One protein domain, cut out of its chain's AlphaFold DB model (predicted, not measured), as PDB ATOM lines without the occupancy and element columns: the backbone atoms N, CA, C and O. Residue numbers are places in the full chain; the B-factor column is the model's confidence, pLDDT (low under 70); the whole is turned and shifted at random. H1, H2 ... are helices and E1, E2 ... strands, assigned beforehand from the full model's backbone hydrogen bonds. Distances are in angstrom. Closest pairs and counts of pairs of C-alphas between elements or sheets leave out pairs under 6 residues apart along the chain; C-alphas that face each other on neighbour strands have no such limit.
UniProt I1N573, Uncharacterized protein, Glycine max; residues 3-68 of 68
ATOM      1  N   PHE A   3     -33.806 -50.714  29.013       57.47
ATOM      2  CA  PHE A   3     -32.680 -50.578  28.076       57.47
ATOM      3  C   PHE A   3     -32.746 -49.327  27.176       57.47
ATOM      4  O   PHE A   3     -31.705 -48.773  26.831       57.47
ATOM      5  N   CYS A   4     -33.940 -48.826  26.833       56.61
ATOM      6  CA  CYS A   4     -34.076 -47.661  25.943       56.61
ATOM      7  C   CYS A   4     -33.662 -46.334  26.602       56.61
ATOM      8  O   CYS A   4     -33.211 -45.421  25.913       56.61
ATOM      9  N   PHE A   5     -33.794 -46.218  27.928       58.49
ATOM     10  CA  PHE A   5     -33.458 -44.982  28.643       58.49
ATOM     11  C   PHE A   5     -31.946 -44.739  28.699       58.49
ATOM     12  O   PHE A   5     -31.505 -43.603  28.524       58.49
ATOM     13  N   HIS A   6     -31.146 -45.800  28.845       58.47
ATOM     14  CA  HIS A   6     -29.686 -45.683  28.878       58.47
ATOM     15  C   HIS A   6     -29.097 -45.193  27.548       58.47
ATOM     16  O   HIS A   6     -28.175 -44.381  27.560       58.47
ATOM     17  N   GLN A   7     -29.645 -45.618  26.403       58.64
ATOM     18  CA  GLN A   7     -29.132 -45.184  25.098       58.64
ATOM     19  C   GLN A   7     -29.357 -43.690  24.838       58.64
ATOM     20  O   GLN A   7     -28.467 -43.022  24.317       58.64
ATOM     21  N   ARG A   8     -30.514 -43.144  25.240       63.43
ATOM     22  CA  ARG A   8     -30.785 -41.701  25.121       63.43
ATOM     23  C   ARG A   8     -29.822 -40.866  25.958       63.43
ATOM     24  O   ARG A   8     -29.314 -39.866  25.468       63.43
ATOM     25  N   PHE A   9     -29.542 -41.296  27.186       66.31
ATOM     26  CA  PHE A   9     -28.632 -40.575  28.073       66.31
ATOM     27  C   PHE A   9     -27.195 -40.537  27.528       66.31
ATOM     28  O   PHE A   9     -26.546 -39.495  27.556       66.31
ATOM     29  N   LEU A  10     -26.721 -41.653  26.963       66.56
ATOM     30  CA  LEU A  10     -25.409 -41.711  26.315       66.56
ATOM     31  C   LEU A  10     -25.331 -40.806  25.079       66.56
ATOM     32  O   LEU A  10     -24.305 -40.166  24.874       66.56
ATOM     33  N   LEU A  11     -26.404 -40.718  24.285       68.49
ATOM     34  CA  LEU A  11     -26.449 -39.846  23.108       68.49
ATOM     35  C   LEU A  11     -26.356 -38.361  23.497       68.49
ATOM     36  O   LEU A  11     -25.596 -37.620  22.884       68.49
ATOM     37  N   GLU A  12     -27.082 -37.944  24.536       65.31
ATOM     38  CA  GLU A  12     -27.053 -36.568  25.050       65.31
ATOM     39  C   GLU A  12     -25.646 -36.182  25.535       65.31
ATOM     40  O   GLU A  12     -25.125 -35.135  25.155       65.31
ATOM     41  N   ILE A  13     -24.983 -37.052  26.309       72.94
ATOM     42  CA  ILE A  13     -23.607 -36.804  26.770       72.94
ATOM     43  C   ILE A  13     -22.636 -36.776  25.591       72.94
ATOM     44  O   ILE A  13     -21.750 -35.922  25.560       72.94
ATOM     45  N   LEU A  14     -22.802 -37.671  24.610       66.45
ATOM     46  CA  LEU A  14     -21.968 -37.684  23.412       66.45
ATOM     47  C   LEU A  14     -22.107 -36.367  22.646       66.45
ATOM     48  O   LEU A  14     -21.095 -35.814  22.241       66.45
ATOM     49  N   ILE A  15     -23.323 -35.827  22.501       70.24
ATOM     50  CA  ILE A  15     -23.572 -34.533  21.849       70.24
ATOM     51  C   ILE A  15     -22.924 -33.393  22.640       70.24
ATOM     52  O   ILE A  15     -22.248 -32.558  22.045       70.24
ATOM     53  N   VAL A  16     -23.063 -33.364  23.970       67.09
ATOM     54  CA  VAL A  16     -22.429 -32.334  24.812       67.09
ATOM     55  C   VAL A  16     -20.904 -32.404  24.716       67.09
ATOM     56  O   VAL A  16     -20.259 -31.373  24.533       67.09
ATOM     57  N   ALA A  17     -20.321 -33.604  24.768       67.01
ATOM     58  CA  ALA A  17     -18.886 -33.807  24.588       67.01
ATOM     59  C   ALA A  17     -18.432 -33.419  23.176       67.01
ATOM     60  O   ALA A  17     -17.401 -32.772  23.029       67.01
ATOM     61  N   LEU A  18     -19.217 -33.739  22.143       58.38
ATOM     62  CA  LEU A  18     -18.912 -33.369  20.763       58.38
ATOM     63  C   LEU A  18     -18.961 -31.851  20.573       58.38
ATOM     64  O   LEU A  18     -18.098 -31.309  19.896       58.38
ATOM     65  N   ILE A  19     -19.920 -31.154  21.190       62.19
ATOM     66  CA  ILE A  19     -19.999 -29.685  21.170       62.19
ATOM     67  C   ILE A  19     -18.798 -29.082  21.909       62.19
ATOM     68  O   ILE A  19     -18.197 -28.128  21.419       62.19
ATOM     69  N   LEU A  20     -18.412 -29.657  23.051       56.25
ATOM     70  CA  LEU A  20     -17.270 -29.187  23.835       56.25
ATOM     71  C   LEU A  20     -15.933 -29.416  23.102       56.25
ATOM     72  O   LEU A  20     -15.093 -28.522  23.064       56.25
ATOM     73  N   SER A  21     -15.757 -30.577  22.463       51.38
ATOM     74  CA  SER A  21     -14.575 -30.919  21.659       51.38
ATOM     75  C   SER A  21     -14.546 -30.223  20.297       51.38
ATOM     76  O   SER A  21     -13.469 -29.917  19.797       51.38
ATOM     77  N   SER A  22     -15.697 -29.890  19.705       52.97
ATOM     78  CA  SER A  22     -15.747 -29.083  18.471       52.97
ATOM     79  C   SER A  22     -15.256 -27.646  18.689       52.97
ATOM     80  O   SER A  22     -15.057 -26.913  17.726       52.97
ATOM     81  N   GLY A  23     -15.007 -27.248  19.941       51.91
ATOM     82  CA  GLY A  23     -14.270 -26.035  20.268       51.91
ATOM     83  C   GLY A  23     -12.755 -26.104  20.023       51.91
ATOM     84  O   GLY A  23     -12.112 -25.069  20.172       51.91
ATOM     85  N   THR A  24     -12.154 -27.260  19.685       49.54
ATOM     86  CA  THR A  24     -10.681 -27.410  19.736       49.54
ATOM     87  C   THR A  24      -9.968 -28.064  18.544       49.54
ATOM     88  O   THR A  24      -8.770 -28.308  18.666       49.54
ATOM     89  N   THR A  25     -10.577 -28.310  17.373       46.13
ATOM     90  CA  THR A  25      -9.842 -29.019  16.286       46.13
ATOM     91  C   THR A  25      -9.960 -28.475  14.860       46.13
ATOM     92  O   THR A  25      -9.729 -29.212  13.905       46.13
ATOM     93  N   THR A  26     -10.207 -27.182  14.666       46.54
ATOM     94  CA  THR A  26      -9.777 -26.517  13.423       46.54
ATOM     95  C   THR A  26      -8.727 -25.487  13.792       46.54
ATOM     96  O   THR A  26      -9.014 -24.578  14.556       46.54
ATOM     97  N   GLY A  27      -7.499 -25.642  13.289       49.38
ATOM     98  CA  GLY A  27      -6.320 -24.811  13.593       49.38
ATOM     99  C   GLY A  27      -6.393 -23.336  13.167       49.38
ATOM    100  O   GLY A  27      -5.366 -22.701  12.965       49.38
ATOM    101  N   GLN A  28      -7.592 -22.782  13.034       50.53
ATOM    102  CA  GLN A  28      -7.887 -21.359  13.135       50.53
ATOM    103  C   GLN A  28      -8.968 -21.265  14.208       50.53
ATOM    104  O   GLN A  28     -10.001 -21.919  14.072       50.53
ATOM    105  N   ALA A  29      -8.700 -20.542  15.296       61.56
ATOM    106  CA  ALA A  29      -9.492 -20.536  16.526       61.56
ATOM    107  C   ALA A  29     -10.857 -19.833  16.366       61.56
ATOM    108  O   ALA A  29     -11.202 -18.933  17.125       61.56
ATOM    109  N   PHE A  30     -11.647 -20.240  15.376       66.43
ATOM    110  CA  PHE A  30     -13.029 -19.833  15.218       66.43
ATOM    111  C   PHE A  30     -13.854 -20.482  16.326       66.43
ATOM    112  O   PHE A  30     -14.273 -21.634  16.238       66.43
ATOM    113  N   LYS A  31     -14.109 -19.728  17.390       74.27
ATOM    114  CA  LYS A  31     -15.049 -20.104  18.432       74.27
ATOM    115  C   LYS A  31     -16.463 -19.819  17.938       74.27
ATOM    116  O   LYS A  31     -16.865 -18.662  17.803       74.27
ATOM    117  N   CYS A  32     -17.232 -20.869  17.673       77.25
ATOM    118  CA  CYS A  32     -18.652 -20.722  17.381       77.25
ATOM    119  C   CYS A  32     -19.435 -20.541  18.686       77.25
ATOM    120  O   CYS A  32     -19.485 -21.440  19.519       77.25
ATOM    121  N   ILE A  33     -19.992 -19.349  18.889       77.68
ATOM    122  CA  ILE A  33     -20.514 -18.896  20.190       77.68
ATOM    123  C   ILE A  33     -22.021 -18.634  20.205       77.68
ATOM    124  O   ILE A  33     -22.602 -18.484  21.275       77.68
ATOM    125  N   GLY A  34     -22.675 -18.559  19.047       78.55
ATOM    126  CA  GLY A  34     -24.082 -18.170  19.000       78.55
ATOM    127  C   GLY A  34     -24.769 -18.501  17.690       78.55
ATOM    128  O   GLY A  34     -24.170 -19.073  16.781       78.55
ATOM    129  N   LYS A  35     -26.048 -18.129  17.598       80.01
ATOM    130  CA  LYS A  35     -26.817 -18.222  16.356       80.01
ATOM    131  C   LYS A  35     -26.707 -16.929  15.557       80.01
ATOM    132  O   LYS A  35     -26.672 -15.852  16.139       80.01
ATOM    133  N   CYS A  36     -26.709 -17.035  14.235       78.57
ATOM    134  CA  CYS A  36     -26.703 -15.890  13.333       78.57
ATOM    135  C   CYS A  36     -27.826 -15.985  12.301       78.57
ATOM    136  O   CYS A  36     -28.091 -17.047  11.737       78.57
ATOM    137  N   TYR A  37     -28.488 -14.856  12.056       81.25
ATOM    138  CA  TYR A  37     -29.502 -14.722  11.009       81.25
ATOM    139  C   TYR A  37     -28.937 -14.003   9.789       81.25
ATOM    140  O   TYR A  37     -29.289 -14.342   8.660       81.25
ATOM    141  N   ARG A  38     -28.031 -13.043  10.008       78.15
ATOM    142  CA  ARG A  38     -27.263 -12.366   8.963       78.15
ATOM    143  C   ARG A  38     -25.772 -12.368   9.324       78.15
ATOM    144  O   ARG A  38     -25.426 -12.342  10.505       78.15
ATOM    145  N   PRO A  39     -24.868 -12.357   8.325       73.62
ATOM    146  CA  PRO A  39     -23.425 -12.283   8.565       73.62
ATOM    147  C   PRO A  39     -22.996 -11.013   9.311       73.62
ATOM    148  O   PRO A  39     -22.003 -11.042  10.031       73.62
ATOM    149  N   LEU A  40     -23.761  -9.926   9.181       78.52
ATOM    150  CA  LEU A  40     -23.523  -8.672   9.896       78.52
ATOM    151  C   LEU A  40     -23.826  -8.780  11.398       78.52
ATOM    152  O   LEU A  40     -23.017  -8.308  12.183       78.52
ATOM    153  N   ASP A  41     -24.894  -9.476  11.807       80.86
ATOM    154  CA  ASP A  41     -25.253  -9.620  13.233       80.86
ATOM    155  C   ASP A  41     -24.140 -10.313  14.034       80.86
ATOM    156  O   ASP A  41     -23.891 -10.010  15.201       80.86
ATOM    157  N   CYS A  42     -23.429 -11.237  13.381       82.38
ATOM    158  CA  CYS A  42     -22.279 -11.905  13.971       82.38
ATOM    159  C   CYS A  42     -21.156 -10.951  14.342       82.38
ATOM    160  O   CYS A  42     -20.510 -11.150  15.364       82.38
ATOM    161  N   ARG A  43     -20.900  -9.945  13.507       81.56
ATOM    162  CA  ARG A  43     -19.805  -9.003  13.715       81.56
ATOM    163  C   ARG A  43     -19.963  -8.272  15.034       81.56
ATOM    164  O   ARG A  43     -19.043  -8.286  15.845       81.56
ATOM    165  N   ASP A  44     -21.116  -7.640  15.225       82.30
ATOM    166  CA  ASP A  44     -21.416  -6.868  16.426       82.30
ATOM    167  C   ASP A  44     -21.374  -7.761  17.665       82.30
ATOM    168  O   ASP A  44     -20.774  -7.394  18.675       82.30
ATOM    169  N   TYR A  45     -21.903  -8.983  17.560       82.23
ATOM    170  CA  TYR A  45     -21.859  -9.952  18.650       82.23
ATOM    171  C   TYR A  45     -20.426 -10.385  19.004       82.23
ATOM    172  O   TYR A  45     -20.026 -10.297  20.165       82.23
ATOM    173  N   CYS A  46     -19.620 -10.779  18.016       83.77
ATOM    174  CA  CYS A  46     -18.210 -11.132  18.199       83.77
ATOM    175  C   CYS A  46     -17.410  -9.963  18.794       83.77
ATOM    176  O   CYS A  46     -16.655 -10.148  19.748       83.77
ATOM    177  N   SER A  47     -17.630  -8.754  18.272       83.19
ATOM    178  CA  SER A  47     -16.992  -7.524  18.743       83.19
ATOM    179  C   SER A  47     -17.363  -7.216  20.198       83.19
ATOM    180  O   SER A  47     -16.486  -6.877  20.990       83.19
ATOM    181  N   SER A  48     -18.630  -7.414  20.590       82.09
ATOM    182  CA  SER A  48     -19.082  -7.239  21.982       82.09
ATOM    183  C   SER A  48     -18.399  -8.195  22.965       82.09
ATOM    184  O   SER A  48     -18.244  -7.875  24.141       82.09
ATOM    185  N   LEU A  49     -17.948  -9.351  22.476       81.81
ATOM    186  CA  LEU A  49     -17.253 -10.365  23.262       81.81
ATOM    187  C   LEU A  49     -15.728 -10.239  23.206       81.81
ATOM    188  O   LEU A  49     -15.030 -11.017  23.850       81.81
ATOM    189  N   GLY A  50     -15.207  -9.259  22.463       78.44
ATOM    190  CA  GLY A  50     -13.778  -8.969  22.372       78.44
ATOM    191  C   GLY A  50     -13.052  -9.610  21.188       78.44
ATOM    192  O   GLY A  50     -11.851  -9.391  21.046       78.44
ATOM    193  N   PHE A  51     -13.746 -10.335  20.306       78.68
ATOM    194  CA  PHE A  51     -13.144 -10.885  19.088       78.68
ATOM    195  C   PHE A  51     -13.009  -9.788  18.026       78.68
ATOM    196  O   PHE A  51     -14.005  -9.189  17.616       78.68
ATOM    197  N   LYS A  52     -11.778  -9.513  17.572       69.05
ATOM    198  CA  LYS A  52     -11.486  -8.371  16.683       69.05
ATOM    199  C   LYS A  52     -11.071  -8.748  15.264       69.05
ATOM    200  O   LYS A  52     -11.190  -7.899  14.384       69.05
ATOM    201  N   LYS A  53     -10.559  -9.962  15.028       64.76
ATOM    202  CA  LYS A  53      -9.907 -10.284  13.748       64.76
ATOM    203  C   LYS A  53     -10.851 -10.878  12.711       64.76
ATOM    204  O   LYS A  53     -10.913 -10.347  11.607       64.76
ATOM    205  N   PHE A  54     -11.599 -11.934  13.039       76.10
ATOM    206  CA  PHE A  54     -12.500 -12.567  12.070       76.10
ATOM    207  C   PHE A  54     -13.838 -12.957  12.685       76.10
ATOM    208  O   PHE A  54     -13.914 -13.472  13.795       76.10
ATOM    209  N   TYR A  55     -14.906 -12.751  11.927       79.06
ATOM    210  CA  TYR A  55     -16.257 -13.182  12.261       79.06
ATOM    211  C   TYR A  55     -16.908 -13.750  10.999       79.06
ATOM    212  O   TYR A  55     -16.745 -13.216   9.901       79.06
ATOM    213  N   GLY A  56     -17.637 -14.848  11.151       80.05
ATOM    214  CA  GLY A  56     -18.315 -15.532  10.061       80.05
ATOM    215  C   GLY A  56     -19.640 -16.108  10.529       80.05
ATOM    216  O   GLY A  56     -19.744 -16.659  11.622       80.05
ATOM    217  N   CYS A  57     -20.661 -15.985   9.686       81.26
ATOM    218  CA  CYS A  57     -21.937 -16.653   9.896       81.26
ATOM    219  C   CYS A  57     -22.040 -17.844   8.948       81.26
ATOM    220  O   CYS A  57     -22.130 -17.675   7.731       81.26
ATOM    221  N   ILE A  58     -22.061 -19.052   9.505       80.96
ATOM    222  CA  ILE A  58     -22.382 -20.270   8.767       80.96
ATOM    223  C   ILE A  58     -23.895 -20.275   8.550       80.96
ATOM    224  O   ILE A  58     -24.646 -20.766   9.390       80.96
ATOM    225  N   LEU A  59     -24.360 -19.726   7.425       76.06
ATOM    226  CA  LEU A  59     -25.794 -19.590   7.127       76.06
ATOM    227  C   LEU A  59     -26.538 -20.934   7.095       76.06
ATOM    228  O   LEU A  59     -27.694 -20.994   7.507       76.06
ATOM    229  N   ILE A  60     -25.863 -22.011   6.678       78.14
ATOM    230  CA  ILE A  60     -26.431 -23.371   6.615       78.14
ATOM    231  C   ILE A  60     -26.860 -23.849   8.006       78.14
ATOM    232  O   ILE A  60     -27.928 -24.430   8.166       78.14
ATOM    233  N   ALA A  61     -26.043 -23.567   9.020       78.28
ATOM    234  CA  ALA A  61     -26.279 -24.001  10.391       78.28
ATOM    235  C   ALA A  61     -26.742 -22.851  11.307       78.28
ATOM    236  O   ALA A  61     -26.920 -23.043  12.509       78.28
ATOM    237  N   ARG A  62     -26.924 -21.647  10.737       80.17
ATOM    238  CA  ARG A  62     -27.151 -20.381  11.448       80.17
ATOM    239  C   ARG A  62     -26.213 -20.219  12.640       80.17
ATOM    240  O   ARG A  62     -26.659 -19.846  13.718       80.17
ATOM    241  N   LEU A  63     -24.932 -20.529  12.454       81.14
ATOM    242  CA  LEU A  63     -23.922 -20.547  13.512       81.14
ATOM    243  C   LEU A  63     -22.944 -19.391  13.353       81.14
ATOM    244  O   LEU A  63     -22.366 -19.185  12.287       81.14
ATOM    245  N   CYS A  64     -22.771 -18.645  14.433       82.56
ATOM    246  CA  CYS A  64     -21.884 -17.508  14.511       82.56
ATOM    247  C   CYS A  64     -20.526 -17.920  15.052       82.56
ATOM    248  O   CYS A  64     -20.452 -18.376  16.194       82.56
ATOM    249  N   CYS A  65     -19.477 -17.730  14.258       81.67
ATOM    250  CA  CYS A  65     -18.120 -18.117  14.601       81.67
ATOM    251  C   CYS A  65     -17.193 -16.905  14.595       81.67
ATOM    252  O   CYS A  65     -17.087 -16.195  13.596       81.67
ATOM    253  N   CYS A  66     -16.531 -16.680  15.725       82.25
ATOM    254  CA  CYS A  66     -15.614 -15.576  15.959       82.25
ATOM    255  C   CYS A  66     -14.207 -16.134  16.140       82.25
ATOM    256  O   CYS A  66     -14.023 -17.046  16.939       82.25
ATOM    257  N   SER A  67     -13.220 -15.599  15.437       76.70
ATOM    258  CA  SER A  67     -11.811 -15.865  15.723       76.70
ATOM    259  C   SER A  67     -11.193 -14.669  16.417       76.70
ATOM    260  O   SER A  67     -11.474 -13.519  16.055       76.70
ATOM    261  N   ASP A  68     -10.323 -14.967  17.382       69.31
ATOM    262  CA  ASP A  68      -9.422 -13.965  17.944       69.31
ATOM    263  C   ASP A  68      -8.451 -13.459  16.893       69.31
ATOM    264  O   ASP A  68      -7.874 -14.254  16.113       69.31
TER     265      ASP A  68
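What this domain is: This is residues 3 to 68 of the 68 residues of an uncharacterized protein of Glycine max (UniProt I1N573). A small head, made of a three-stranded antiparallel sheet with the short helix H2 packed slantwise over one face and the other face bare of named helices, has a long helical arm: residues 3 to 18 of H1 stick out from it and make much of the length. The printed part has 66 residues, with two named helices and three named strands in the order H1, E1, H2, E2, E3, and the sheet runs E1, E3, E2. The class is mixed, helices and strands. The whole is loose, with a radius of gyration of the C-alphas of 14.8 A, and elongated, spanning 48 by 25 by 19 A.

Where its parts are: In the sheet, E1 is residues 30 to 35, 13.9 A from first to last C-alpha, and begins at C-alpha 30 at (-13.029, -19.833, 15.218). E3 is residues 63 to 67, 13.2 A long, and ends at C-alpha 67 at (-11.811, -15.865, 15.723). E2 is residues 54 to 58, 13.0 A long. H2 is residues 39 to 48, 15.0 A long. H1 is residues 3 to 21, 27.5 A long, and begins at C-alpha 3 at (-32.680, -50.578, 28.076).

How they stand to each other: E3 is the inner strand, and E1 and E2 are edge strands. E1 and E3 are antiparallel at 147 degrees, with N 31 and O 66 within hydrogen-bond range at 2.7 A and N 64 and O 34 at 2.8 A. E2 and E3 form a hairpin, antiparallel at 163 degrees, with N 56 and O 65 at 2.8 A and N 65 and O 56 at 2.9 A. H2 is on the sheet in two layers, a helix on one face of a sheet, at a height over the sheet of 8.1 A. It lies over E3 and E2 and runs slantwise to the strands, at 49 degrees to E3 on the local plane. H2 touches E2, the closest C-alphas being those of Pro 39 and Cys 57, 4.8 A apart. It touches E3, with the C-alphas of Cys 46 and Cys 66 closest at 5.6 A. E1 and H2 are near each other. E1, H2 and E2 form a split strand-helix-strand unit, two strands running the same way with E3 between them, and its crossover is right-handed. H1 is not on the sheet, and it is apart from H2, E2 and E3. The O i to N i+4 pairs within hydrogen-bond range are 13 of 15 in H1 and 4 of 6 in H2.

The domain as a whole: The two C-alphas farthest apart are those of Phe 3 and Lys 52, at 48.6 A. Without residues 3 to 18, which stand free, the body has 50 residues and spans 26 by 23 by 14 A. The printed part has no cut. The link from H1 to E1, 8 residues, is short, and the other three links are tight. The mean pLDDT of the printed part is 70.6, and 29 residues are under 70, among them residues 3 to 12 and 16 to 30.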